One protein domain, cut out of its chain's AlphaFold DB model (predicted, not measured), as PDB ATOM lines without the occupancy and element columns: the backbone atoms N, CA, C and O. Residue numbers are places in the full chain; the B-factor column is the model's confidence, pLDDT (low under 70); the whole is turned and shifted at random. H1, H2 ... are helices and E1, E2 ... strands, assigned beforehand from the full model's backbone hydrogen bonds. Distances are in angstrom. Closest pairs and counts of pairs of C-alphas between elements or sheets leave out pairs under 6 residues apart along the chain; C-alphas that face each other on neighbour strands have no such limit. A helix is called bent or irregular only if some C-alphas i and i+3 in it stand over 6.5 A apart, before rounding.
ATOM      1  N   TRP A  22     192.780 251.603 199.411       97.88
ATOM      2  CA  TRP A  22     193.941 250.730 199.246       97.88
ATOM      3  C   TRP A  22     194.232 250.612 197.757       97.88
ATOM      4  O   TRP A  22     193.398 250.078 197.037       97.88
ATOM      5  N   TYR A  23     195.372 251.092 197.270       97.94
ATOM      6  CA  TYR A  23     195.679 251.039 195.841       97.94
ATOM      7  C   TYR A  23     197.150 250.800 195.531       97.94
ATOM      8  O   TYR A  23     198.047 251.275 196.229       97.94
ATOM      9  N   HIS A  24     197.371 250.108 194.417       98.25
ATOM     10  CA  HIS A  24     198.649 250.046 193.730       98.25
ATOM     11  C   HIS A  24     198.568 250.902 192.468       98.25
ATOM     12  O   HIS A  24     197.676 250.704 191.641       98.25
ATOM     13  N   LYS A  25     199.484 251.858 192.325       97.56
ATOM     14  CA  LYS A  25     199.531 252.812 191.211       97.56
ATOM     15  C   LYS A  25     200.894 252.760 190.545       97.56
ATOM     16  O   LYS A  25     201.904 252.842 191.236       97.56
ATOM     17  N   VAL A  26     200.901 252.732 189.216       97.88
ATOM     18  CA  VAL A  26     202.088 252.959 188.382       97.88
ATOM     19  C   VAL A  26     201.832 254.215 187.558       97.88
ATOM     20  O   VAL A  26     200.863 254.259 186.805       97.88
ATOM     21  N   MET A  27     202.657 255.244 187.744       97.12
ATOM     22  CA  MET A  27     202.529 256.560 187.109       97.12
ATOM     23  C   MET A  27     203.745 256.825 186.227       97.12
ATOM     24  O   MET A  27     204.873 256.678 186.693       97.12
ATOM     25  N   SER A  28     203.535 257.228 184.979       97.38
ATOM     26  CA  SER A  28     204.621 257.559 184.064       97.38
ATOM     27  C   SER A  28     205.395 258.797 184.515       97.38
ATOM     28  O   SER A  28     204.878 259.663 185.223       97.38
ATOM     29  N   VAL A  29     206.624 258.928 184.029       96.31
ATOM     30  CA  VAL A  29     207.317 260.219 184.019       96.31
ATOM     31  C   VAL A  29     206.560 261.232 183.140       96.31
ATOM     32  O   VAL A  29     205.794 260.816 182.264       96.31
ATOM     33  N   PRO A  30     206.736 262.550 183.344       95.44
ATOM     34  CA  PRO A  30     206.157 263.554 182.456       95.44
ATOM     35  C   PRO A  30     206.806 263.518 181.066       95.44
ATOM     36  O   PRO A  30     208.027 263.596 180.952       95.44
ATOM     37  N   HIS A  31     205.999 263.437 180.007       95.00
ATOM     38  CA  HIS A  31     206.463 263.533 178.615       95.00
ATOM     39  C   HIS A  31     205.317 263.949 177.673       95.00
ATOM     40  O   HIS A  31     204.149 263.976 178.066       95.00
ATOM     41  N   ASP A  32     205.621 264.235 176.404       93.94
ATOM     42  CA  ASP A  32     204.625 264.462 175.345       93.94
ATOM     43  C   ASP A  32     203.962 263.148 174.863       93.94
ATOM     44  O   ASP A  32     204.022 262.771 173.695       93.94
ATOM     45  N   PHE A  33     203.366 262.394 175.786       95.81
ATOM     46  CA  PHE A  33     202.577 261.204 175.461       95.81
ATOM     47  C   PHE A  33     201.215 261.577 174.846       95.81
ATOM     48  O   PHE A  33     200.609 262.595 175.181       95.81
ATOM     49  N   LEU A  34     200.704 260.729 173.955       95.94
ATOM     50  CA  LEU A  34     199.349 260.809 173.399       95.94
ATOM     51  C   LEU A  34     198.319 260.006 174.201       95.94
ATOM     52  O   LEU A  34     197.118 260.264 174.081       95.94
ATOM     53  N   GLY A  35     198.768 259.008 174.961       97.75
ATOM     54  CA  GLY A  35     197.878 258.090 175.654       97.75
ATOM     55  C   GLY A  35     198.590 256.977 176.405       97.75
ATOM     56  O   GLY A  35     199.817 256.925 176.484       97.75
ATOM     57  N   ILE A  36     197.783 256.052 176.908       98.75
ATOM     58  CA  ILE A  36     198.186 254.813 177.566       98.75
ATOM     59  C   ILE A  36     197.284 253.679 177.072       98.75
ATOM     60  O   ILE A  36     196.095 253.876 176.827       98.75
ATOM     61  N   THR A  37     197.848 252.491 176.902       98.75
ATOM     62  CA  THR A  37     197.109 251.275 176.560       98.75
ATOM     63  C   THR A  37     197.619 250.109 177.391       98.75
ATOM     64  O   THR A  37     198.785 250.078 177.786       98.75
ATOM     65  N   GLY A  38     196.760 249.149 177.698       98.62
ATOM     66  CA  GLY A  38     197.150 247.966 178.447       98.62
ATOM     67  C   GLY A  38     196.115 246.863 178.357       98.62
ATOM     68  O   GLY A  38     194.919 247.128 178.249       98.62
ATOM     69  N   VAL A  39     196.592 245.624 178.414       98.88
ATOM     70  CA  VAL A  39     195.750 244.427 178.429       98.88
ATOM     71  C   VAL A  39     195.712 243.894 179.851       98.88
ATOM     72  O   VAL A  39     196.761 243.624 180.437       98.88
ATOM     73  N   VAL A  40     194.517 243.744 180.414       98.81
ATOM     74  CA  VAL A  40     194.306 243.335 181.803       98.81
ATOM     75  C   VAL A  40     193.290 242.206 181.899       98.81
ATOM     76  O   VAL A  40     192.201 242.295 181.339       98.81
ATOM     77  N   THR A  41     193.627 241.154 182.641       98.88
ATOM     78  CA  THR A  41     192.639 240.190 183.137       98.88
ATOM     79  C   THR A  41     192.072 240.698 184.456       98.88
ATOM     80  O   THR A  41     192.820 240.983 185.400       98.88
ATOM     81  N   LEU A  42     190.747 240.829 184.518       98.81
ATOM     82  CA  LEU A  42     190.053 241.383 185.676       98.81
ATOM     83  C   LEU A  42     190.181 240.473 186.915       98.81
ATOM     84  O   LEU A  42     190.064 239.251 186.796       98.81
ATOM     85  N   PRO A  43     190.370 241.048 188.114       98.25
ATOM     86  CA  PRO A  43     190.637 240.314 189.340       98.25
ATOM     87  C   PRO A  43     189.375 239.717 189.953       98.25
ATOM     88  O   PRO A  43     188.250 239.997 189.540       98.25
ATOM     89  N   LEU A  44     189.585 238.942 191.018       97.44
ATOM     90  CA  LEU A  44     188.542 238.372 191.865       97.44
ATOM     91  C   LEU A  44     188.382 239.198 193.153       97.44
ATOM     92  O   LEU A  44     189.235 239.096 194.043       97.44
ATOM     93  N   PRO A  45     187.318 240.013 193.286       96.69
ATOM     94  CA  PRO A  45     187.085 240.812 194.485       96.69
ATOM     95  C   PRO A  45     186.365 240.004 195.571       96.69
ATOM     96  O   PRO A  45     185.202 239.660 195.420       96.69
ATOM     97  N   PHE A  46     187.022 239.752 196.699       95.94
ATOM     98  CA  PHE A  46     186.434 239.181 197.913       95.94
ATOM     99  C   PHE A  46     186.019 240.300 198.864       95.94
ATOM    100  O   PHE A  46     186.788 240.686 199.746       95.94
ATOM    101  N   ILE A  47     184.815 240.836 198.681       94.94
ATOM    102  CA  ILE A  47     184.299 241.959 199.471       94.94
ATOM    103  C   ILE A  47     183.890 241.490 200.874       94.94
ATOM    104  O   ILE A  47     183.205 240.473 201.026       94.94
ATOM    105  N   LYS A  48     184.331 242.226 201.905       94.19
ATOM    106  CA  LYS A  48     184.060 241.927 203.327       94.19
ATOM    107  C   LYS A  48     183.569 243.121 204.144       94.19
ATOM    108  O   LYS A  48     183.351 242.970 205.342       94.19
ATOM    109  N   ARG A  49     183.411 244.295 203.530       93.50
ATOM    110  CA  ARG A  49     182.882 245.488 204.199       93.50
ATOM    111  C   ARG A  49     181.550 245.878 203.573       93.50
ATOM    112  O   ARG A  49     181.522 246.377 202.447       93.50
ATOM    113  N   PHE A  50     180.480 245.642 204.319       94.00
ATOM    114  CA  PHE A  50     179.096 245.945 203.960       94.00
ATOM    115  C   PHE A  50     178.519 246.951 204.961       94.00
ATOM    116  O   PHE A  50     179.037 247.072 206.074       94.00
ATOM    117  N   ASP A  51     177.516 247.726 204.557       93.38
ATOM    118  CA  ASP A  51     176.965 248.798 205.394       93.38
ATOM    119  C   ASP A  51     176.087 248.311 206.554       93.38
ATOM    120  O   ASP A  51     175.967 249.013 207.557       93.38
ATOM    121  N   ASP A  52     175.567 247.096 206.459       91.19
ATOM    122  CA  ASP A  52     174.781 246.401 207.478       91.19
ATOM    123  C   ASP A  52     175.623 245.491 208.394       91.19
ATOM    124  O   ASP A  52     175.091 244.806 209.267       91.19
ATOM    125  N   GLY A  53     176.947 245.469 208.206       84.38
ATOM    126  CA  GLY A  53     177.855 244.611 208.968       84.38
ATOM    127  C   GLY A  53     177.816 243.134 208.566       84.38
ATOM    128  O   GLY A  53     178.394 242.301 209.272       84.38
ATOM    129  N   PHE A  54     177.177 242.792 207.442       85.31
ATOM    130  CA  PHE A  54     177.148 241.433 206.921       85.31
ATOM    131  C   PHE A  54     178.560 240.868 206.715       85.31
ATOM    132  O   PHE A  54     179.492 241.555 206.296       85.31
ATOM    133  N   ASN A  55     178.727 239.577 206.998       78.50
ATOM    134  CA  ASN A  55     179.988 238.875 206.819       78.50
ATOM    135  C   ASN A  55     179.732 237.506 206.193       78.50
ATOM    136  O   ASN A  55     178.910 236.728 206.673       78.50
ATOM    137  N   ASN A  56     180.465 237.193 205.130       80.94
ATOM    138  CA  ASN A  56     180.416 235.888 204.492       80.94
ATOM    139  C   ASN A  56     181.789 235.485 203.953       80.94
ATOM    140  O   ASN A  56     182.719 236.289 203.910       80.94
ATOM    141  N   ASN A  57     181.886 234.259 203.441       80.50
ATOM    142  CA  ASN A  57     183.087 233.754 202.767       80.50
ATOM    143  C   ASN A  57     182.963 233.722 201.235       80.50
ATOM    144  O   ASN A  57     183.856 233.219 200.560       80.50
ATOM    145  N   LYS A  58     181.878 234.261 200.662       86.06
ATOM    146  CA  LYS A  58     181.723 234.338 199.203       86.06
ATOM    147  C   LYS A  58     182.659 235.405 198.631       86.06
ATOM    148  O   LYS A  58     183.163 236.261 199.361       86.06
ATOM    149  N   MET A  59     182.861 235.362 197.317       88.81
ATOM    150  CA  MET A  59     183.558 236.425 196.593       88.81
ATOM    151  C   MET A  59     182.808 237.759 196.769       88.81
ATOM    152  O   MET A  59     183.329 238.708 197.340       88.81
ATOM    153  N   VAL A  60     181.520 237.798 196.432       88.62
ATOM    154  CA  VAL A  60     180.653 238.937 196.749       88.62
ATOM    155  C   VAL A  60     179.237 238.464 197.071       88.62
ATOM    156  O   VAL A  60     178.801 237.427 196.571       88.62
ATOM    157  N   ASP A  61     178.532 239.214 197.919       91.81
ATOM    158  CA  ASP A  61     177.082 239.105 198.091       91.81
ATOM    159  C   ASP A  61     176.440 240.415 197.668       91.81
ATOM    160  O   ASP A  61     176.507 241.416 198.372       91.81
ATOM    161  N   PHE A  62     175.850 240.422 196.482       94.25
ATOM    162  CA  PHE A  62     175.229 241.619 195.924       94.25
ATOM    163  C   PHE A  62     173.799 241.847 196.437       94.25
ATOM    164  O   PHE A  62     173.114 242.735 195.933       94.25
ATOM    165  N   ASN A  63     173.359 241.075 197.437       94.00
ATOM    166  CA  ASN A  63     172.156 241.367 198.224       94.00
ATOM    167  C   ASN A  63     172.441 242.304 199.405       94.00
ATOM    168  O   ASN A  63     171.515 242.658 200.110       94.00
ATOM    169  N   HIS A  64     173.705 242.680 199.616       95.06
ATOM    170  CA  HIS A  64     174.124 243.592 200.671       95.06
ATOM    171  C   HIS A  64     174.958 244.707 200.054       95.06
ATOM    172  O   HIS A  64     175.800 244.462 199.180       95.06
ATOM    173  N   LYS A  65     174.759 245.945 200.495       95.00
ATOM    174  CA  LYS A  65     175.489 247.085 199.943       95.00
ATOM    175  C   LYS A  65     176.944 247.104 200.414       95.00
ATOM    176  O   LYS A  65     177.259 247.323 201.582       95.00
ATOM    177  N   ASN A  66     177.861 246.915 199.468       94.94
ATOM    178  CA  ASN A  66     179.293 246.991 199.724       94.94
ATOM    179  C   ASN A  66     179.753 248.436 199.963       94.94
ATOM    180  O   ASN A  66     179.355 249.365 199.261       94.94
ATOM    181  N   LEU A  67     180.647 248.609 200.934       95.56
ATOM    182  CA  LEU A  67     181.339 249.870 201.204       95.56
ATOM    183  C   LEU A  67     182.742 249.911 200.592       95.56
ATOM    184  O   LEU A  67     183.282 250.995 200.389       95.56
ATOM    185  N   ASP A  68     183.324 248.747 200.312       96.44
ATOM    186  CA  ASP A  68     184.556 248.614 199.538       96.44
ATOM    187  C   ASP A  68     184.227 248.295 198.079       96.44
ATOM    188  O   ASP A  68     183.407 247.419 197.797       96.44
ATOM    189  N   VAL A  69     184.880 248.989 197.153       96.38
ATOM    190  CA  VAL A  69     184.682 248.859 195.709       96.38
ATOM    191  C   VAL A  69     186.011 248.504 195.065       96.38
ATOM    192  O   VAL A  69     186.977 249.247 195.178       96.38
ATOM    193  N   SER A  70     186.074 247.367 194.371       97.94
ATOM    194  CA  SER A  70     187.233 247.079 193.529       97.94
ATOM    195  C   SER A  70     187.176 247.937 192.270       97.94
ATOM    196  O   SER A  70     186.151 247.955 191.588       97.94
ATOM    197  N   SER A  71     188.269 248.604 191.925       98.12
ATOM    198  CA  SER A  71     188.383 249.354 190.678       98.12
ATOM    199  C   SER A  71     189.715 249.085 189.984       98.12
ATOM    200  O   SER A  71     190.730 248.765 190.611       98.12
ATOM    201  N   ILE A  72     189.680 249.163 188.656       98.56
ATOM    202  CA  ILE A  72     190.844 249.105 187.776       98.56
ATOM    203  C   ILE A  72     190.687 250.221 186.772       98.56
ATOM    204  O   ILE A  72     189.734 250.232 185.996       98.56
ATOM    205  N   TYR A  73     191.612 251.164 186.784       98.56
ATOM    206  CA  TYR A  73     191.495 252.329 185.931       98.56
ATOM    207  C   TYR A  73     192.843 252.811 185.435       98.56
ATOM    208  O   TYR A  73     193.897 252.544 186.012       98.56
ATOM    209  N   MET A  74     192.780 253.517 184.320       98.56
ATOM    210  CA  MET A  74     193.848 254.356 183.822       98.56
ATOM    211  C   MET A  74     193.509 255.809 184.115       98.56
ATOM    212  O   MET A  74     192.417 256.141 184.565       98.56
ATOM    213  N   GLY A  75     194.444 256.699 183.870       96.75
ATOM    214  CA  GLY A  75     194.200 258.116 184.032       96.75
ATOM    215  C   GLY A  75     195.385 258.907 183.556       96.75
ATOM    216  O   GLY A  75     196.393 258.338 183.128       96.75
ATOM    217  N   GLY A  76     195.282 260.216 183.677       93.50
ATOM    218  CA  GLY A  76     196.392 261.096 183.382       93.50
ATOM    219  C   GLY A  76     196.275 262.418 184.104       93.50
ATOM    220  O   GLY A  76     195.202 262.789 184.583       93.50
ATOM    221  N   HIS A 154     178.101 245.513 178.449       98.50
ATOM    222  CA  HIS A 154     179.215 246.216 179.102       98.50
ATOM    223  C   HIS A 154     179.341 245.856 180.588       98.50
ATOM    224  O   HIS A 154     179.897 246.616 181.387       98.50
ATOM    225  N   TYR A 155     178.806 244.694 180.975       98.62
ATOM    226  CA  TYR A 155     179.104 244.051 182.249       98.62
ATOM    227  C   TYR A 155     180.302 243.123 182.074       98.62
ATOM    228  O   TYR A 155     180.167 241.941 181.738       98.62
ATOM    229  N   TYR A 156     181.484 243.657 182.349       98.81
ATOM    230  CA  TYR A 156     182.691 242.848 182.406       98.81
ATOM    231  C   TYR A 156     182.758 242.125 183.748       98.81
ATOM    232  O   TYR A 156     182.361 242.658 184.787       98.81
ATOM    233  N   LEU A 157     183.235 240.889 183.747       98.56
ATOM    234  CA  LEU A 157     183.253 240.023 184.917       98.56
ATOM    235  C   LEU A 157     184.683 239.614 185.277       98.56
ATOM    236  O   LEU A 157     185.562 239.609 184.415       98.56
ATOM    237  N   PRO A 158     184.930 239.230 186.542       98.38
ATOM    238  CA  PRO A 158     186.207 238.657 186.955       98.38
ATOM    239  C   PRO A 158     186.719 237.591 185.983       98.38
ATOM    240  O   PRO A 158     185.970 236.696 185.575       98.38
ATOM    241  N   GLY A 159     187.995 237.675 185.619       98.38
ATOM    242  CA  GLY A 159     188.645 236.794 184.652       98.38
ATOM    243  C   GLY A 159     188.433 237.148 183.178       98.38
ATOM    244  O   GLY A 159     189.043 236.491 182.345       98.38
ATOM    245  N   ASP A 160     187.608 238.143 182.828       98.81
ATOM    246  CA  ASP A 160     187.609 238.653 181.451       98.81
ATOM    247  C   ASP A 160     188.956 239.334 181.184       98.81
ATOM    248  O   ASP A 160     189.482 240.032 182.059       98.81
ATOM    249  N   THR A 161     189.495 239.155 179.981       98.88
ATOM    250  CA  THR A 161     190.705 239.840 179.521       98.88
ATOM    251  C   THR A 161     190.312 240.955 178.569       98.88
ATOM    252  O   THR A 161     189.668 240.715 177.548       98.88
ATOM    253  N   LEU A 162     190.708 242.179 178.905       98.94
ATOM    254  CA  LEU A 162     190.300 243.396 178.215       98.94
ATOM    255  C   LEU A 162     191.521 244.213 177.814       98.94
ATOM    256  O   LEU A 162     192.445 244.367 178.613       98.94
ATOM    257  N   ARG A 163     191.505 244.808 176.622       98.88
ATOM    258  CA  ARG A 163     192.429 245.889 176.271       98.88
ATOM    259  C   ARG A 163     191.756 247.216 176.577       98.88
ATOM    260  O   ARG A 163     190.757 247.561 175.963       98.88
ATOM    261  N   MET A 164     192.321 247.970 177.508       98.88
ATOM    262  CA  MET A 164     191.902 249.335 177.808       98.88
ATOM    263  C   MET A 164     192.863 250.311 177.140       98.88
ATOM    264  O   MET A 164     194.076 250.188 177.300       98.88
ATOM    265  N   THR A 165     192.330 251.288 176.413       98.75
ATOM    266  CA  THR A 165     193.123 252.349 175.786       98.75
ATOM    267  C   THR A 165     192.530 253.706 176.121       98.75
ATOM    268  O   THR A 165     191.340 253.939 175.936       98.75
ATOM    269  N   LEU A 166     193.375 254.609 176.605       98.56
ATOM    270  CA  LEU A 166     193.043 255.990 176.913       98.56
ATOM    271  C   LEU A 166     193.943 256.893 176.069       98.56
ATOM    272  O   LEU A 166     195.128 257.043 176.362       98.56
ATOM    273  N   ILE A 167     193.390 257.473 175.008       97.25
ATOM    274  CA  ILE A 167     194.126 258.315 174.053       97.25
ATOM    275  C   ILE A 167     193.447 259.675 173.941       97.25
ATOM    276  O   ILE A 167     192.243 259.804 174.161       97.25
ATOM    277  N   SER A 168     194.228 260.696 173.593       96.38
ATOM    278  CA  SER A 168     193.712 261.995 173.183       96.38
ATOM    279  C   SER A 168     193.453 262.036 171.671       96.38
ATOM    280  O   SER A 168     194.408 262.120 170.896       96.38
ATOM    281  N   PRO A 169     192.186 261.976 171.213       94.50
ATOM    282  CA  PRO A 169     191.876 262.037 169.784       94.50
ATOM    283  C   PRO A 169     191.940 263.466 169.228       94.50
ATOM    284  O   PRO A 169     192.027 263.656 168.019       94.50
ATOM    285  N   LYS A 170     191.872 264.476 170.103       95.56
ATOM    286  CA  LYS A 170     192.003 265.898 169.774       95.56
ATOM    287  C   LYS A 170     192.473 266.685 171.006       95.56
ATOM    288  O   LYS A 170     192.232 266.222 172.124       95.56
ATOM    289  N   PRO A 171     193.072 267.878 170.829       96.06
ATOM    290  CA  PRO A 171     193.545 268.695 171.943       96.06
ATOM    291  C   PRO A 171     192.480 268.912 173.021       96.06
ATOM    292  O   PRO A 171     191.343 269.258 172.704       96.06
ATOM    293  N   ASN A 172     192.881 268.759 174.282       96.50
ATOM    294  CA  ASN A 172     192.098 268.920 175.510       96.50
ATOM    295  C   ASN A 172     190.999 267.877 175.759       96.50
ATOM    296  O   ASN A 172     190.119 268.096 176.593       96.50
ATOM    297  N   PHE A 173     191.030 266.743 175.057       96.75
ATOM    298  CA  PHE A 173     190.080 265.652 175.262       96.75
ATOM    299  C   PHE A 173     190.787 264.313 175.391       96.75
ATOM    300  O   PHE A 173     191.844 264.093 174.800       96.75
ATOM    301  N   LEU A 174     190.153 263.401 176.116       97.69
ATOM    302  CA  LEU A 174     190.506 261.991 176.162       97.69
ATOM    303  C   LEU A 174     189.290 261.138 175.786       97.69
ATOM    304  O   LEU A 174     188.142 261.587 175.860       97.69
ATOM    305  N   GLN A 175     189.562 259.906 175.366       98.19
ATOM    306  CA  GLN A 175     188.558 258.889 175.095       98.19
ATOM    307  C   GLN A 175     189.047 257.537 175.604       98.19
ATOM    308  O   GLN A 175     190.194 257.160 175.359       98.19
ATOM    309  N   LEU A 176     188.168 256.818 176.303       98.69
ATOM    310  CA  LEU A 176     188.390 255.436 176.698       98.69
ATOM    311  C   LEU A 176     187.829 254.507 175.627       98.69
ATOM    312  O   LEU A 176     186.664 254.628 175.248       98.69
ATOM    313  N   THR A 177     188.625 253.528 175.223       98.75
ATOM    314  CA  THR A 177     188.144 252.333 174.533       98.75
ATOM    315  C   THR A 177     188.463 251.095 175.363       98.75
ATOM    316  O   THR A 177     189.498 251.022 176.031       98.75
ATOM    317  N   ILE A 178     187.544 250.137 175.361       98.88
ATOM    318  CA  ILE A 178     187.696 248.827 175.986       98.88
ATOM    319  C   ILE A 178     187.357 247.792 174.923       98.88
ATOM    320  O   ILE A 178     186.242 247.785 174.415       98.88
ATOM    321  N   GLU A 179     188.312 246.934 174.600       98.94
ATOM    322  CA  GLU A 179     188.146 245.818 173.671       98.94
ATOM    323  C   GLU A 179     188.149 244.508 174.463       98.94
ATOM    324  O   GLU A 179     189.002 244.301 175.335       98.94
ATOM    325  N   VAL A 180     187.195 243.625 174.174       98.88
ATOM    326  CA  VAL A 180     187.107 242.303 174.798       98.88
ATOM    327  C   VAL A 180     188.039 241.344 174.064       98.88
ATOM    328  O   VAL A 180     187.764 240.927 172.945       98.88
ATOM    329  N   ILE A 181     189.135 240.959 174.718       98.81
ATOM    330  CA  ILE A 181     190.115 240.018 174.160       98.81
ATOM    331  C   ILE A 181     189.692 238.576 174.440       98.81
ATOM    332  O   ILE A 181     189.748 237.721 173.560       98.81
ATOM    333  N   GLU A 182     189.265 238.301 175.673       98.69
ATOM    334  CA  GLU A 182     188.850 236.964 176.090       98.69
ATOM    335  C   GLU A 182     187.741 237.039 177.141       98.69
ATOM    336  O   GLU A 182     187.798 237.833 178.083       98.69
ATOM    337  N   VAL A 183     186.732 236.180 176.993       98.62
ATOM    338  CA  VAL A 183     185.629 236.056 177.950       98.62
ATOM    339  C   VAL A 183     186.001 235.055 179.038       98.62
ATOM    340  O   VAL A 183     186.415 233.936 178.750       98.62
ATOM    341  N   SER A 184     185.786 235.436 180.297       98.19
ATOM    342  CA  SER A 184     186.102 234.619 181.468       98.19
ATOM    343  C   SER A 184     185.471 233.232 181.420       98.19
ATOM    344  O   SER A 184     184.254 233.085 181.263       98.19
ATOM    345  N   THR A 185     186.296 232.227 181.696       97.88
ATOM    346  CA  THR A 185     185.890 230.835 181.929       97.88
ATOM    347  C   THR A 185     185.718 230.512 183.416       97.88
ATOM    348  O   THR A 185     185.388 229.380 183.775       97.88
ATOM    349  N   LEU A 186     185.906 231.493 184.310       96.94
ATOM    350  CA  LEU A 186     185.789 231.273 185.749       96.94
ATOM    351  C   LEU A 186     184.354 230.872 186.129       96.94
ATOM    352  O   LEU A 186     183.403 231.520 185.675       96.94
ATOM    353  N   PRO A 187     184.167 229.884 187.032       96.31
ATOM    354  CA  PRO A 187     182.837 229.410 187.408       96.31
ATOM    355  C   PRO A 187     181.894 230.517 187.886       96.31
ATOM    356  O   PRO A 187     180.717 230.498 187.537       96.31
ATOM    357  N   TYR A 188     182.391 231.505 188.644       94.12
ATOM    358  CA  TYR A 188     181.583 232.660 189.056       94.12
ATOM    359  C   TYR A 188     180.994 233.395 187.844       94.12
ATOM    360  O   TYR A 188     179.782 233.584 187.767       94.12
ATOM    361  N   SER A 189     181.846 233.777 186.893       97.50
ATOM    362  CA  SER A 189     181.480 234.625 185.757       97.50
ATOM    363  C   SER A 189     180.575 233.889 184.770       97.50
ATOM    364  O   SER A 189     179.553 234.431 184.348       97.50
ATOM    365  N   VAL A 190     180.882 232.621 184.475       98.25
ATOM    366  CA  VAL A 190     180.044 231.753 183.633       98.25
ATOM    367  C   VAL A 190     178.659 231.561 184.258       98.25
ATOM    368  O   VAL A 190     177.641 231.741 183.585       98.25
ATOM    369  N   ASN A 191     178.600 231.252 185.559       97.44
ATOM    370  CA  ASN A 191     177.330 231.039 186.251       97.44
ATOM    371  C   ASN A 191     176.506 232.324 186.355       97.44
ATOM    372  O   ASN A 191     175.292 232.264 186.176       97.44
ATOM    373  N   LEU A 192     177.135 233.477 186.615       97.12
ATOM    374  CA  LEU A 192     176.440 234.762 186.680       97.12
ATOM    375  C   LEU A 192     175.798 235.104 185.327       97.12
ATOM    376  O   LEU A 192     174.603 235.398 185.285       97.12
ATOM    377  N   ARG A 193     176.552 234.983 184.223       97.56
ATOM    378  CA  ARG A 193     176.031 235.211 182.863       97.56
ATOM    379  C   ARG A 193     174.859 234.298 182.545       97.56
ATOM    380  O   ARG A 193     173.801 234.784 182.159       97.56
ATOM    381  N   LYS A 194     175.027 232.990 182.762       98.06
ATOM    382  CA  LYS A 194     173.997 231.987 182.464       98.06
ATOM    383  C   LYS A 194     172.739 232.185 183.309       98.06
ATOM    384  O   LYS A 194     171.637 232.128 182.777       98.06
ATOM    385  N   LYS A 195     172.894 232.413 184.617       97.75
ATOM    386  CA  LYS A 195     171.770 232.545 185.554       97.75
ATOM    387  C   LYS A 195     170.906 233.770 185.259       97.75
ATOM    388  O   LYS A 195     169.692 233.683 185.398       97.75
ATOM    389  N   TYR A 196     171.529 234.887 184.890       97.75
ATOM    390  CA  TYR A 196     170.843 236.168 184.691       97.75
ATOM    391  C   TYR A 196     170.689 236.560 183.218       97.75
ATOM    392  O   TYR A 196     170.329 237.699 182.936       97.75
ATOM    393  N   LEU A 197     170.953 235.627 182.294       97.12
ATOM    394  CA  LEU A 197     170.829 235.815 180.844       97.12
ATOM    395  C   LEU A 197     171.551 237.080 180.346       97.12
ATOM    396  O   LEU A 197     171.041 237.811 179.498       97.12
ATOM    397  N   LEU A 198     172.735 237.353 180.903       97.62
ATOM    398  CA  LEU A 198     173.539 238.502 180.493       97.62
ATOM    399  C   LEU A 198     174.022 238.293 179.056       97.62
ATOM    400  O   LEU A 198     174.424 237.184 178.692       97.62
ATOM    401  N   LYS A 199     174.018 239.361 178.254       98.00
ATOM    402  CA  LYS A 199     174.601 239.319 176.909       98.00
ATOM    403  C   LYS A 199     176.095 238.990 176.975       98.00
ATOM    404  O   LYS A 199     176.766 239.245 177.979       98.00
ATOM    405  N   THR A 200     176.624 238.455 175.878       97.19
ATOM    406  CA  THR A 200     178.072 238.343 175.666       97.19
ATOM    407  C   THR A 200     178.712 239.728 175.820       97.19
ATOM    408  O   THR A 200     178.139 240.697 175.312       97.19
ATOM    409  N   PRO A 201     179.852 239.847 176.528       98.38
ATOM    410  CA  PRO A 201     180.520 241.132 176.670       98.38
ATOM    411  C   PRO A 201     180.939 241.671 175.297       98.38
ATOM    412  O   PRO A 201     181.385 240.908 174.441       98.38
ATOM    413  N   ALA A 202     180.779 242.975 175.103       98.69
ATOM    414  CA  ALA A 202     181.094 243.682 173.870       98.69
ATOM    415  C   ALA A 202     182.019 244.866 174.145       98.69
ATOM    416  O   ALA A 202     182.039 245.408 175.255       98.69
ATOM    417  N   ASP A 203     182.734 245.281 173.103       98.81
ATOM    418  CA  ASP A 203     183.612 246.445 173.136       98.81
ATOM    419  C   ASP A 203     182.856 247.711 173.543       98.81
ATOM    420  O   ASP A 203     181.675 247.893 173.243       98.81
ATOM    421  N   PHE A 204     183.558 248.618 174.211       98.69
ATOM    422  CA  PHE A 204     183.016 249.872 174.703       98.69
ATOM    423  C   PHE A 204     183.872 251.051 174.257       98.69
ATOM    424  O   PHE A 204     185.099 251.009 174.319       98.69
ATOM    425  N   VAL A 205     183.212 252.145 173.887       98.44
ATOM    426  CA  VAL A 205     183.852 253.426 173.598       98.44
ATOM    427  C   VAL A 205     183.134 254.500 174.404       98.44
ATOM    428  O   VAL A 205     181.920 254.667 174.284       98.44
ATOM    429  N   SER A 206     183.873 255.231 175.237       98.00
ATOM    430  CA  SER A 206     183.306 256.372 175.950       98.00
ATOM    431  C   SER A 206     183.036 257.531 174.984       98.00
ATOM    432  O   SER A 206     183.695 257.660 173.944       98.00
ATOM    433  N   PRO A 207     182.150 258.465 175.357       96.31
ATOM    434  CA  PRO A 207     182.174 259.808 174.795       96.31
ATOM    435  C   PRO A 207     183.557 260.448 174.964       96.31
ATOM    436  O   PRO A 207     184.360 260.028 175.807       96.31
ATOM    437  N   LEU A 208     183.819 261.501 174.189       96.44
ATOM    438  CA  LEU A 208     184.945 262.384 174.478       96.44
ATOM    439  C   LEU A 208     184.653 263.137 175.772       96.44
ATOM    440  O   LEU A 208     183.605 263.768 175.887       96.44
ATOM    441  N   THR A 216     197.905 268.064 173.541       94.94
ATOM    442  CA  THR A 216     198.792 269.202 173.241       94.94
ATOM    443  C   THR A 216     200.259 268.797 173.413       94.94
ATOM    444  O   THR A 216     200.528 267.678 173.833       94.94
ATOM    445  N   LYS A 217     201.213 269.704 173.160       93.06
ATOM    446  CA  LYS A 217     202.653 269.479 173.401       93.06
ATOM    447  C   LYS A 217     203.098 269.615 174.864       93.06
ATOM    448  O   LYS A 217     204.275 269.436 175.162       93.06
ATOM    449  N   MET A 218     202.180 269.938 175.775       94.69
ATOM    450  CA  MET A 218     202.469 270.019 177.207       94.69
ATOM    451  C   MET A 218     202.930 268.653 177.738       94.69
ATOM    452  O   MET A 218     202.282 267.658 177.412       94.69
ATOM    453  N   PRO A 219     203.986 268.571 178.570       94.81
ATOM    454  CA  PRO A 219     204.328 267.339 179.268       94.81
ATOM    455  C   PRO A 219     203.168 266.871 180.147       94.81
ATOM    456  O   PRO A 219     202.600 267.653 180.904       94.81
ATOM    457  N   LYS A 220     202.828 265.587 180.063       94.94
ATOM    458  CA  LYS A 220     201.765 264.978 180.860       94.94
ATOM    459  C   LYS A 220     202.181 263.616 181.384       94.94
ATOM    460  O   LYS A 220     203.149 263.021 180.905       94.94
ATOM    461  N   THR A 221     201.455 263.141 182.381       96.75
ATOM    462  CA  THR A 221     201.658 261.820 182.979       96.75
ATOM    463  C   THR A 221     200.430 260.955 182.762       96.75
ATOM    464  O   THR A 221     199.315 261.468 182.694       96.75
ATOM    465  N   TYR A 222     200.639 259.646 182.676       97.94
ATOM    466  CA  TYR A 222     199.579 258.650 182.632       97.94
ATOM    467  C   TYR A 222     199.781 257.619 183.736       97.94
ATOM    468  O   TYR A 222     200.910 257.247 184.052       97.94
ATOM    469  N   LYS A 223     198.684 257.128 184.309       97.62
ATOM    470  CA  LYS A 223     198.696 256.100 185.353       97.62
ATOM    471  C   LYS A 223     197.871 254.888 184.968       97.62
ATOM    472  O   LYS A 223     196.873 255.019 184.267       97.62
ATOM    473  N   ARG A 224     198.246 253.739 185.532       98.25
ATOM    474  CA  ARG A 224     197.345 252.605 185.776       98.25
ATOM    475  C   ARG A 224     197.233 252.347 187.274       98.25
ATOM    476  O   ARG A 224     198.217 252.497 188.006       98.25
ATOM    477  N   VAL A 225     196.039 251.980 187.722       98.50
ATOM    478  CA  VAL A 225     195.718 251.785 189.135       98.50
ATOM    479  C   VAL A 225     194.836 250.558 189.325       98.50
ATOM    480  O   VAL A 225     193.888 250.331 188.576       98.50
ATOM    481  N   ASN A 226     195.138 249.801 190.375       98.69
ATOM    482  CA  ASN A 226     194.269 248.786 190.954       98.69
ATOM    483  C   ASN A 226     193.934 249.226 192.375       98.69
ATOM    484  O   ASN A 226     194.858 249.482 193.150       98.69
ATOM    485  N   ALA A 227     192.651 249.303 192.725       98.19
ATOM    486  CA  ALA A 227     192.238 249.814 194.025       98.19
ATOM    487  C   ALA A 227     191.096 249.025 194.680       98.19
ATOM    488  O   ALA A 227     190.323 248.312 194.035       98.19
ATOM    489  N   ILE A 228     191.024 249.185 195.999       98.19
ATOM    490  CA  ILE A 228     189.849 249.018 196.843       98.19
ATOM    491  C   ILE A 228     189.472 250.427 197.311       98.19
ATOM    492  O   ILE A 228     190.008 250.932 198.304       98.19
ATOM    493  N   ASP A 229     188.573 251.066 196.573       95.88
ATOM    494  CA  ASP A 229     188.023 252.371 196.917       95.88
ATOM    495  C   ASP A 229     187.023 252.224 198.060       95.88
ATOM    496  O   ASP A 229     186.221 251.286 198.099       95.88
ATOM    497  N   GLN A 230     187.060 253.154 199.013       95.50
ATOM    498  CA  GLN A 230     186.218 253.085 200.200       95.50
ATOM    499  C   GLN A 230     185.158 254.175 200.155       95.50
ATOM    500  O   GLN A 230     185.452 255.372 200.198       95.50
ATOM    501  N   ALA A 231     183.896 253.751 200.103       92.62
ATOM    502  CA  ALA A 231     182.755 254.647 200.027       92.62
ATOM    503  C   ALA A 231     182.813 255.721 201.129       92.62
ATOM    504  O   ALA A 231     182.951 255.403 202.312       92.62
ATOM    505  N   ARG A 232     182.671 256.993 200.721       88.06
ATOM    506  CA  ARG A 232     182.657 258.185 201.597       88.06
ATOM    507  C   ARG A 232     183.943 258.402 202.414       88.06
ATOM    508  O   ARG A 232     183.913 259.086 203.447       88.06
ATOM    509  N   ASN A 233     185.063 257.840 201.956       92.44
ATOM    510  CA  ASN A 233     186.349 257.920 202.645       92.44
ATOM    511  C   ASN A 233     187.437 258.692 201.881       92.44
ATOM    512  O   ASN A 233     188.570 258.748 202.348       92.44
ATOM    513  N   GLU A 234     187.116 259.288 200.733       84.12
ATOM    514  CA  GLU A 234     188.069 260.049 199.916       84.12
ATOM    515  C   GLU A 234     188.820 261.106 200.750       84.12
ATOM    516  O   GLU A 234     188.216 261.838 201.538       84.12
ATOM    517  N   GLY A 235     190.152 261.137 200.629       85.31
ATOM    518  CA  GLY A 235     191.020 262.078 201.346       85.31
ATOM    519  C   GLY A 235     191.238 261.784 202.837       85.31
ATOM    520  O   GLY A 235     192.046 262.463 203.470       85.31
ATOM    521  N   LYS A 236     190.573 260.775 203.416       91.62
ATOM    522  CA  LYS A 236     190.727 260.375 204.829       91.62
ATOM    523  C   LYS A 236     191.713 259.219 204.986       91.62
ATOM    524  O   LYS A 236     192.162 258.625 204.013       91.62
ATOM    525  N   THR A 237     192.045 258.836 206.213       92.50
ATOM    526  CA  THR A 237     192.816 257.606 206.444       92.50
ATOM    527  C   THR A 237     192.053 256.397 205.903       92.50
ATOM    528  O   THR A 237     190.854 256.250 206.152       92.50
ATOM    529  N   ALA A 238     192.735 255.532 205.153       93.88
ATOM    530  CA  ALA A 238     192.134 254.292 204.679       93.88
ATOM    531  C   ALA A 238     191.673 253.444 205.876       93.88
ATOM    532  O   ALA A 238     192.414 253.228 206.835       93.88
ATOM    533  N   ILE A 239     190.431 252.979 205.819       94.00
ATOM    534  CA  ILE A 239     189.813 252.160 206.854       94.00
ATOM    535  C   ILE A 239     190.384 250.735 206.739       94.00
ATOM    536  O   ILE A 239     190.446 250.197 205.623       94.00
ATOM    537  N   PRO A 240     190.786 250.091 207.850       92.62
ATOM    538  CA  PRO A 240     191.157 248.681 207.845       92.62
ATOM    539  C   PRO A 240     190.033 247.812 207.274       92.62
ATOM    540  O   PRO A 240     188.859 248.008 207.588       92.62
ATOM    541  N   THR A 241     190.375 246.843 206.430       94.12
ATOM    542  CA  THR A 241     189.378 245.972 205.803       94.12
ATOM    543  C   THR A 241     189.891 244.551 205.629       94.12
ATOM    544  O   THR A 241     191.081 244.314 205.439       94.12
ATOM    545  N   LYS A 242     188.963 243.590 205.672       94.69
ATOM    546  CA  LYS A 242     189.209 242.196 205.281       94.69
ATOM    547  C   LYS A 242     188.951 241.959 203.791       94.69
ATOM    548  O   LYS A 242     189.180 240.848 203.311       94.69
ATOM    549  N   THR A 243     188.452 242.971 203.073       95.94
ATOM    550  CA  THR A 243     188.259 242.909 201.624       95.94
ATOM    551  C   THR A 243     189.594 242.630 200.952       95.94
ATOM    552  O   THR A 243     190.601 243.229 201.307       95.94
ATOM    553  N   SER A 244     189.606 241.725 199.980       97.12
ATOM    554  CA  SER A 244     190.798 241.420 199.184       97.12
ATOM    555  C   SER A 244     190.451 241.368 197.703       97.12
ATOM    556  O   SER A 244     189.320 241.060 197.342       97.12
ATOM    557  N   VAL A 245     191.403 241.702 196.843       98.00
ATOM    558  CA  VAL A 245     191.245 241.689 195.383       98.00
ATOM    559  C   VAL A 245     192.425 240.921 194.813       98.00
ATOM    560  O   VAL A 245     193.560 241.384 194.916       98.00
ATOM    561  N   TYR A 246     192.171 239.738 194.255       97.69
ATOM    562  CA  TYR A 246     193.233 238.827 193.823       97.69
ATOM    563  C   TYR A 246     193.438 238.830 192.317       97.69
ATOM    564  O   TYR A 246     192.472 238.825 191.555       97.69
ATOM    565  N   ASN A 247     194.705 238.684 191.931       94.56
ATOM    566  CA  ASN A 247     195.142 238.305 190.589       94.56
ATOM    567  C   ASN A 247     194.679 239.257 189.478       94.56
ATOM    568  O   ASN A 247     194.248 238.807 188.419       94.56
ATOM    569  N   ALA A 248     194.776 240.570 189.702       98.19
ATOM    570  CA  ALA A 248     194.710 241.495 188.579       98.19
ATOM    571  C   ALA A 248     196.004 241.354 187.771       98.19
ATOM    572  O   ALA A 248     197.078 241.724 188.254       98.19
ATOM    573  N   LEU A 249     195.903 240.825 186.554       98.69
ATOM    574  CA  LEU A 249     197.057 240.603 185.690       98.69
ATOM    575  C   LEU A 249     197.048 241.610 184.549       98.69
ATOM    576  O   LEU A 249     196.285 241.462 183.600       98.69
ATOM    577  N   TRP A 250     197.937 242.593 184.616       98.75
ATOM    578  CA  TRP A 250     198.314 243.373 183.445       98.75
ATOM    579  C   TRP A 250     199.267 242.524 182.608       98.75
ATOM    580  O   TRP A 250     200.387 242.262 183.044       98.75
ATOM    581  N   HIS A 251     198.822 242.064 181.441       98.75
ATOM    582  CA  HIS A 251     199.644 241.313 180.484       98.75
ATOM    583  C   HIS A 251     200.665 242.208 179.800       98.75
ATOM    584  O   HIS A 251     201.779 241.773 179.535       98.75
ATOM    585  N   GLU A 252     200.272 243.454 179.559       98.56
ATOM    586  CA  GLU A 252     201.107 244.515 179.019       98.56
ATOM    587  C   GLU A 252     200.517 245.879 179.386       98.56
ATOM    588  O   GLU A 252     199.309 246.019 179.608       98.56
ATOM    589  N   CYS A 253     201.368 246.897 179.441       98.56
ATOM    590  CA  CYS A 253     200.973 248.287 179.554       98.56
ATOM    591  C   CYS A 253     202.027 249.183 178.899       98.56
ATOM    592  O   CYS A 253     203.207 249.139 179.248       98.56
ATOM    593  N   HIS A 254     201.580 250.017 177.967       98.56
ATOM    594  CA  HIS A 254     202.420 250.880 177.157       98.56
ATOM    595  C   HIS A 254     201.900 252.316 177.169       98.56
ATOM    596  O   HIS A 254     200.695 252.566 177.165       98.56
ATOM    597  N   LEU A 255     202.826 253.263 177.113       98.19
ATOM    598  CA  LEU A 255     202.559 254.660 176.812       98.19
ATOM    599  C   LEU A 255     202.597 254.845 175.296       98.19
ATOM    600  O   LEU A 255     203.466 254.302 174.610       98.19
ATOM    601  N   VAL A 256     201.652 255.620 174.782       97.12
ATOM    602  CA  VAL A 256     201.521 255.936 173.359       97.12
ATOM    603  C   VAL A 256     202.135 257.304 173.117       97.12
ATOM    604  O   VAL A 256     201.845 258.247 173.850       97.12
ATOM    605  N   TYR A 257     202.944 257.451 172.077       93.12
ATOM    606  CA  TYR A 257     203.449 258.749 171.627       93.12
ATOM    607  C   TYR A 257     203.496 258.810 170.103       93.12
ATOM    608  O   TYR A 257     203.355 257.788 169.429       93.12
ATOM    609  N   SER A 258     203.662 260.017 169.563       90.25
ATOM    610  CA  SER A 258     203.783 260.239 168.124       90.25
ATOM    611  C   SER A 258     205.054 260.996 167.785       90.25
ATOM    612  O   SER A 258     205.408 261.967 168.454       90.25
ATOM    613  N   GLU A 259     205.713 260.542 166.729       88.44
ATOM    614  CA  GLU A 259     206.897 261.146 166.131       88.44
ATOM    615  C   GLU A 259     206.739 261.037 164.610       88.44
ATOM    616  O   GLU A 259     206.383 259.974 164.096       88.44
ATOM    617  N   ASP A 260     206.909 262.155 163.900       88.25
ATOM    618  CA  ASP A 260     206.752 262.249 162.440       88.25
ATOM    619  C   ASP A 260     205.433 261.658 161.906       88.25
ATOM    620  O   ASP A 260     205.379 260.986 160.875       88.25
ATOM    621  N   GLY A 261     204.342 261.869 162.653       85.50
ATOM    622  CA  GLY A 261     203.006 261.379 162.301       85.50
ATOM    623  C   GLY A 261     202.797 259.874 162.509       85.50
ATOM    624  O   GLY A 261     201.715 259.371 162.210       85.50
ATOM    625  N   LYS A 262     203.787 259.146 163.041       91.38
ATOM    626  CA  LYS A 262     203.694 257.715 163.355       91.38
ATOM    627  C   LYS A 262     203.531 257.498 164.851       91.38
ATOM    628  O   LYS A 262     204.205 258.133 165.655       91.38
ATOM    629  N   GLN A 263     202.665 256.554 165.218       92.69
ATOM    630  CA  GLN A 263     202.468 256.166 166.611       92.69
ATOM    631  C   GLN A 263     203.416 255.045 167.037       92.69
ATOM    632  O   GLN A 263     203.577 254.022 166.355       92.69
ATOM    633  N   TYR A 264     203.979 255.225 168.223       95.06
ATOM    634  CA  TYR A 264     204.878 254.285 168.866       95.06
ATOM    635  C   TYR A 264     204.393 253.955 170.275       95.06
ATOM    636  O   TYR A 264     203.706 254.745 170.924       95.06
ATOM    637  N   LEU A 265     204.773 252.765 170.729       96.75
ATOM    638  CA  LEU A 265     204.522 252.257 172.068       96.75
ATOM    639  C   LEU A 265     205.847 252.153 172.814       96.75
ATOM    640  O   LEU A 265     206.811 251.602 172.282       96.75
ATOM    641  N   THR A 266     205.878 252.648 174.045       96.62
ATOM    642  CA  THR A 266     206.985 252.430 174.984       96.62
ATOM    643  C   THR A 266     206.438 251.774 176.254       96.62
ATOM    644  O   THR A 266     205.368 252.180 176.717       96.62
ATOM    645  N   PRO A 267     207.081 250.735 176.805       97.25
ATOM    646  CA  PRO A 267     206.563 250.038 177.980       97.25
ATOM    647  C   PRO A 267     206.476 250.958 179.201       97.25
ATOM    648  O   PRO A 267     207.378 251.754 179.470       97.25
ATOM    649  N   LEU A 268     205.392 250.826 179.970       97.50
ATOM    650  CA  LEU A 268     205.247 251.449 181.286       97.50
ATOM    651  C   LEU A 268     205.975 250.579 182.323       97.50
ATOM    652  O   LEU A 268     205.367 249.754 183.005       97.50
ATOM    653  N   ASN A 269     207.294 250.739 182.382       96.44
ATOM    654  CA  ASN A 269     208.227 249.955 183.188       96.44
ATOM    655  C   ASN A 269     208.954 250.842 184.215       96.44
ATOM    656  O   ASN A 269     208.678 252.036 184.333       96.44
ATOM    657  N   GLU A 270     209.911 250.283 184.956       94.69
ATOM    658  CA  GLU A 270     210.667 251.048 185.956       94.69
ATOM    659  C   GLU A 270     211.467 252.213 185.365       94.69
ATOM    660  O   GLU A 270     211.693 253.188 186.074       94.69
ATOM    661  N   ALA A 271     211.879 252.171 184.093       93.88
ATOM    662  CA  ALA A 271     212.582 253.281 183.448       93.88
ATOM    663  C   ALA A 271     211.642 254.468 183.188       93.88
ATOM    664  O   ALA A 271     212.024 255.609 183.446       93.88
ATOM    665  N   SER A 272     210.408 254.194 182.759       95.00
ATOM    666  CA  SER A 272     209.416 255.191 182.347       95.00
ATOM    667  C   SER A 272     208.395 255.565 183.425       95.00
ATOM    668  O   SER A 272     207.506 256.375 183.155       95.00
ATOM    669  N   SER A 273     208.486 255.007 184.637       95.88
ATOM    670  CA  SER A 273     207.459 255.190 185.666       95.88
ATOM    671  C   SER A 273     207.972 255.185 187.110       95.88
ATOM    672  O   SER A 273     209.138 254.907 187.394       95.88
ATOM    673  N   VAL A 274     207.061 255.520 188.025       95.38
ATOM    674  CA  VAL A 274     207.170 255.354 189.474       95.38
ATOM    675  C   VAL A 274     205.954 254.566 189.953       95.38
ATOM    676  O   VAL A 274     204.815 254.923 189.639       95.38
ATOM    677  N   SER A 275     206.179 253.521 190.749       95.88
ATOM    678  CA  SER A 275     205.117 252.741 191.387       95.88
ATOM    679  C   SER A 275     204.971 253.065 192.873       95.88
ATOM    680  O   SER A 275     205.942 253.428 193.534       95.88
ATOM    681  N   MET A 276     203.770 252.889 193.420       95.94
ATOM    682  CA  MET A 276     203.528 252.904 194.865       95.94
ATOM    683  C   MET A 276     202.362 252.008 195.253       95.94
ATOM    684  O   MET A 276     201.433 251.803 194.471       95.94
ATOM    685  N   SER A 277     202.399 251.571 196.505       96.94
ATOM    686  CA  SER A 277     201.344 250.815 197.163       96.94
ATOM    687  C   SER A 277     200.933 251.563 198.431       96.94
ATOM    688  O   SER A 277     201.731 251.727 199.349       96.94
ATOM    689  N   CYS A 278     199.698 252.055 198.470       96.50
ATOM    690  CA  CYS A 278     199.179 252.893 199.550       96.50
ATOM    691  C   CYS A 278     197.940 252.244 200.183       96.50
ATOM    692  O   CYS A 278     197.177 251.589 199.477       96.50
ATOM    693  N   PRO A 279     197.679 252.446 201.484       95.50
ATOM    694  CA  PRO A 279     198.445 253.248 202.444       95.50
ATOM    695  C   PRO A 279     199.680 252.535 203.021       95.50
ATOM    696  O   PRO A 279     200.544 253.199 203.583       95.50
ATOM    697  N   ASN A 280     199.751 251.205 202.923       95.12
ATOM    698  CA  ASN A 280     200.826 250.384 203.477       95.12
ATOM    699  C   ASN A 280     201.166 249.266 202.485       95.12
ATOM    700  O   ASN A 280     200.297 248.467 202.131       95.12
ATOM    701  N   GLU A 281     202.429 249.201 202.067       95.06
ATOM    702  CA  GLU A 281     202.938 248.258 201.068       95.06
ATOM    703  C   GLU A 281     202.744 246.785 201.468       95.06
ATOM    704  O   GLU A 281     202.547 245.945 200.594       95.06
ATOM    705  N   GLN A 282     202.697 246.469 202.768       95.75
ATOM    706  CA  GLN A 282     202.448 245.108 203.273       95.75
ATOM    707  C   GLN A 282     201.049 244.574 202.918       95.75
ATOM    708  O   GLN A 282     200.830 243.363 202.906       95.75
ATOM    709  N   GLY A 283     200.109 245.467 202.591       96.81
ATOM    710  CA  GLY A 283     198.781 245.109 202.098       96.81
ATOM    711  C   GLY A 283     198.763 244.679 200.628       96.81
ATOM    712  O   GLY A 283     197.681 244.492 200.077       96.81
ATOM    713  N   PHE A 284     199.919 244.563 199.969       98.00
ATOM    714  CA  PHE A 284     200.024 244.303 198.537       98.00
ATOM    715  C   PHE A 284     200.990 243.161 198.248       98.00
ATOM    716  O   PHE A 284     202.038 243.019 198.870       98.00
ATOM    717  N   ILE A 285     200.640 242.360 197.245       97.94
ATOM    718  CA  ILE A 285     201.516 241.344 196.668       97.94
ATOM    719  C   ILE A 285     201.609 241.658 195.187       97.94
ATOM    720  O   ILE A 285     200.621 241.547 194.457       97.94
ATOM    721  N   THR A 286     202.790 242.065 194.745       98.00
ATOM    722  CA  THR A 286     203.028 242.468 193.361       98.00
ATOM    723  C   THR A 286     204.248 241.757 192.810       98.00
ATOM    724  O   THR A 286     205.246 241.613 193.514       98.00
ATOM    725  N   THR A 287     204.198 241.357 191.544       98.31
ATOM    726  CA  THR A 287     205.420 240.983 190.823       98.31
ATOM    727  C   THR A 287     206.198 242.236 190.428       98.31
ATOM    728  O   THR A 287     205.631 243.333 190.374       98.31
ATOM    729  N   ALA A 288     207.479 242.066 190.091       97.75
ATOM    730  CA  ALA A 288     208.226 243.096 189.375       97.75
ATOM    731  C   ALA A 288     207.497 243.481 188.075       97.75
ATOM    732  O   ALA A 288     206.776 242.658 187.492       97.75
ATOM    733  N   ILE A 289     207.668 244.733 187.649       98.19
ATOM    734  CA  ILE A 289     207.135 245.214 186.374       98.19
ATOM    735  C   ILE A 289     208.073 244.733 185.267       98.19
ATOM    736  O   ILE A 289     209.263 245.045 185.285       98.19
ATOM    737  N   ASP A 290     207.550 243.975 184.307       98.19
ATOM    738  CA  ASP A 290     208.347 243.487 183.180       98.19
ATOM    739  C   ASP A 290     208.894 244.654 182.348       98.19
ATOM    740  O   ASP A 290     208.157 245.564 181.956       98.19
ATOM    741  N   SER A 291     210.193 244.618 182.056       96.38
ATOM    742  CA  SER A 291     210.882 245.728 181.400       96.38
ATOM    743  C   SER A 291     210.461 245.937 179.948       96.38
ATOM    744  O   SER A 291     210.536 247.063 179.467       96.38
ATOM    745  N   LYS A 292     209.987 244.900 179.253       96.12
ATOM    746  CA  LYS A 292     209.666 244.964 177.819       96.12
ATOM    747  C   LYS A 292     208.205 245.272 177.548       96.12
ATOM    748  O   LYS A 292     207.881 245.854 176.522       96.12
ATOM    749  N   THR A 293     207.330 244.848 178.452       97.00
ATOM    750  CA  THR A 293     205.877 244.861 178.240       97.00
ATOM    751  C   THR A 293     205.131 245.698 179.267       97.00
ATOM    752  O   THR A 293     203.965 246.006 179.054       97.00
ATOM    753  N   GLY A 294     205.740 246.043 180.408       97.50
ATOM    754  CA  GLY A 294     205.026 246.651 181.535       97.50
ATOM    755  C   GLY A 294     204.101 245.678 182.282       97.50
ATOM    756  O   GLY A 294     203.297 246.120 183.112       97.50
ATOM    757  N   ARG A 295     204.192 244.366 181.996       98.44
ATOM    758  CA  ARG A 295     203.416 243.294 182.642       98.44
ATOM    759  C   ARG A 295     203.584 243.330 184.155       98.44
ATOM    760  O   ARG A 295     204.695 243.486 184.658       98.44
ATOM    761  N   GLN A 296     202.497 243.100 184.885       98.62
ATOM    762  CA  GLN A 296     202.534 242.976 186.337       98.62
ATOM    763  C   GLN A 296     201.310 242.227 186.868       98.62
ATOM    764  O   GLN A 296     200.185 242.494 186.450       98.62
ATOM    765  N   ASN A 297     201.520 241.333 187.836       98.56
ATOM    766  CA  ASN A 297     200.435 240.756 188.627       98.56
ATOM    767  C   ASN A 297     200.297 241.509 189.955       98.56
ATOM    768  O   ASN A 297     201.304 241.787 190.610       98.56
ATOM    769  N   ILE A 298     199.062 241.826 190.343       98.69
ATOM    770  CA  ILE A 298     198.738 242.618 191.529       98.69
ATOM    771  C   ILE A 298     197.640 241.917 192.334       98.69
ATOM    772  O   ILE A 298     196.565 241.597 191.825       98.69
ATOM    773  N   THR A 299     197.900 241.741 193.625       98.62
ATOM    774  CA  THR A 299     196.914 241.370 194.641       98.62
ATOM    775  C   THR A 299     196.910 242.414 195.752       98.62
ATOM    776  O   THR A 299     197.970 242.836 196.215       98.62
ATOM    777  N   ILE A 300     195.714 242.806 196.190       98.44
ATOM    778  CA  ILE A 300     195.490 243.720 197.313       98.44
ATOM    779  C   ILE A 300     194.878 242.903 198.456       98.44
ATOM    780  O   ILE A 300     193.759 242.402 198.341       98.44
ATOM    781  N   GLU A 301     195.616 242.745 199.552       96.69
ATOM    782  CA  GLU A 301     195.245 241.948 200.726       96.69
ATOM    783  C   GLU A 301     195.564 242.712 202.033       96.69
ATOM    784  O   GLU A 301     196.501 242.363 202.753       96.69
ATOM    785  N   PRO A 302     194.773 243.747 202.388       94.56
ATOM    786  CA  PRO A 302     195.028 244.611 203.545       94.56
ATOM    787  C   PRO A 302     195.080 243.892 204.897       94.56
ATOM    788  O   PRO A 302     195.788 244.323 205.796       94.56
ATOM    789  N   LYS A 303     194.367 242.768 205.044       85.06
ATOM    790  CA  LYS A 303     194.334 241.950 206.276       85.06
ATOM    791  C   LYS A 303     195.677 241.312 206.671       85.06
ATOM    792  O   LYS A 303     195.720 240.612 207.675       85.06
ATOM    793  N   ARG A 304     196.726 241.447 205.849       70.19
ATOM    794  CA  ARG A 304     198.093 241.020 206.200       70.19
ATOM    795  C   ARG A 304     198.762 241.929 207.233       70.19
ATOM    796  O   ARG A 304     199.829 241.570 207.722       70.19
ATOM    797  N   ILE A 305     198.160 243.086 207.502       63.03
ATOM    798  CA  ILE A 305     198.630 244.117 208.431       63.03
ATOM    799  C   ILE A 305     198.011 243.905 209.810       63.03
ATOM    800  O   ILE A 305     196.819 243.518 209.861       63.03
TER     801      ILE A 305
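This is residues 22 to 76, 154 to 208 and 216 to 305 of the 305 residues of an uncharacterized protein of Acholeplasma brassicae (UniProt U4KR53). Two twisted sheets lie partly face to face as a sandwich: a larger, branched sheet of E2, E3, E5, E6, E8, E9, E11 and E12 over a smaller one of E4, E7, E1 and E10. The long, bent strand E8 runs through the larger sheet, while E6 and E9 lie apart from the strands of the smaller sheet and the short helix H1 is on neither sheet. The 200 printed residues hold, along the chain, E1 to E6, H1, then E7 to E12; the smaller sheet's order is E4 E7 E1 E10, and both sheets are antiparallel. The class is mostly strand, though 98 residues, under half, are in named elements. The whole is compact, with a radius of gyration of the C-alphas of 17.6 A and spans of 57 by 39 by 29 A.

In the larger sheet, E8, residues 244 to 259, bends by 66 degrees at residue 247. On one side of it lie E2, residues 35 to 41, with N 37 and O 254 at 2.9 A, and E3, residues 44 to 46, with N 46 and O 244 at 2.7 A. On the other side lie E9, residues 262 to 267, with N 257 and O 264 at 3.0 A, and E12, residues 296 to 300, with N 250 and O 296 at 2.9 A. E8 and E9 form a hairpin. E11, residues 284 to 286, forms a hairpin with E12, N 285 and O 299 being 2.9 A apart. E5, residues 161 to 167, lies on one side of E2 and E8 on the other side, with N 38 and O 164 of E2 and E5 at 2.9 A, and E5 forms a hairpin with E6, residues 173 to 182, with N 163 and O 179 at 2.9 A. In the smaller sheet, E7, residues 221 to 230, pairs with E4, residues 68 to 76, N 71 and O 227 being 3.0 A apart, and with E1, residues 22 to 28, N 24 and O 226 being 2.9 A apart. E10, residues 273 to 278, is an edge strand beside E1, with N 25 and O 276 at 2.9 A. Between the sheets, the closest C-alphas of E2 and E7, those of Ile 36 and Tyr 222, are 6.5 A apart. In H1, residues 187 to 195, every O i to N i+4 pair is within hydrogen-bond range.

E1 begins at C-alpha 22, (193.941, 250.730, 199.246). From first to last C-alpha, E8 measures 41.7 A, E6 28.7 A, E7 24.7 A and E4 23.6 A. E12 ends at C-alpha 300, (195.490, 243.720, 197.313).

The C-alphas farthest apart, those of Gly 53 and Asp 260, are 57.5 A apart. Residues 77 to 153 and 209 to 215 are not printed, with C-alpha gaps of 23.1 A and 15.5 A. The links E3 to E4 and E7 to E8 are long. Residue 305 alone has a pLDDT under 70.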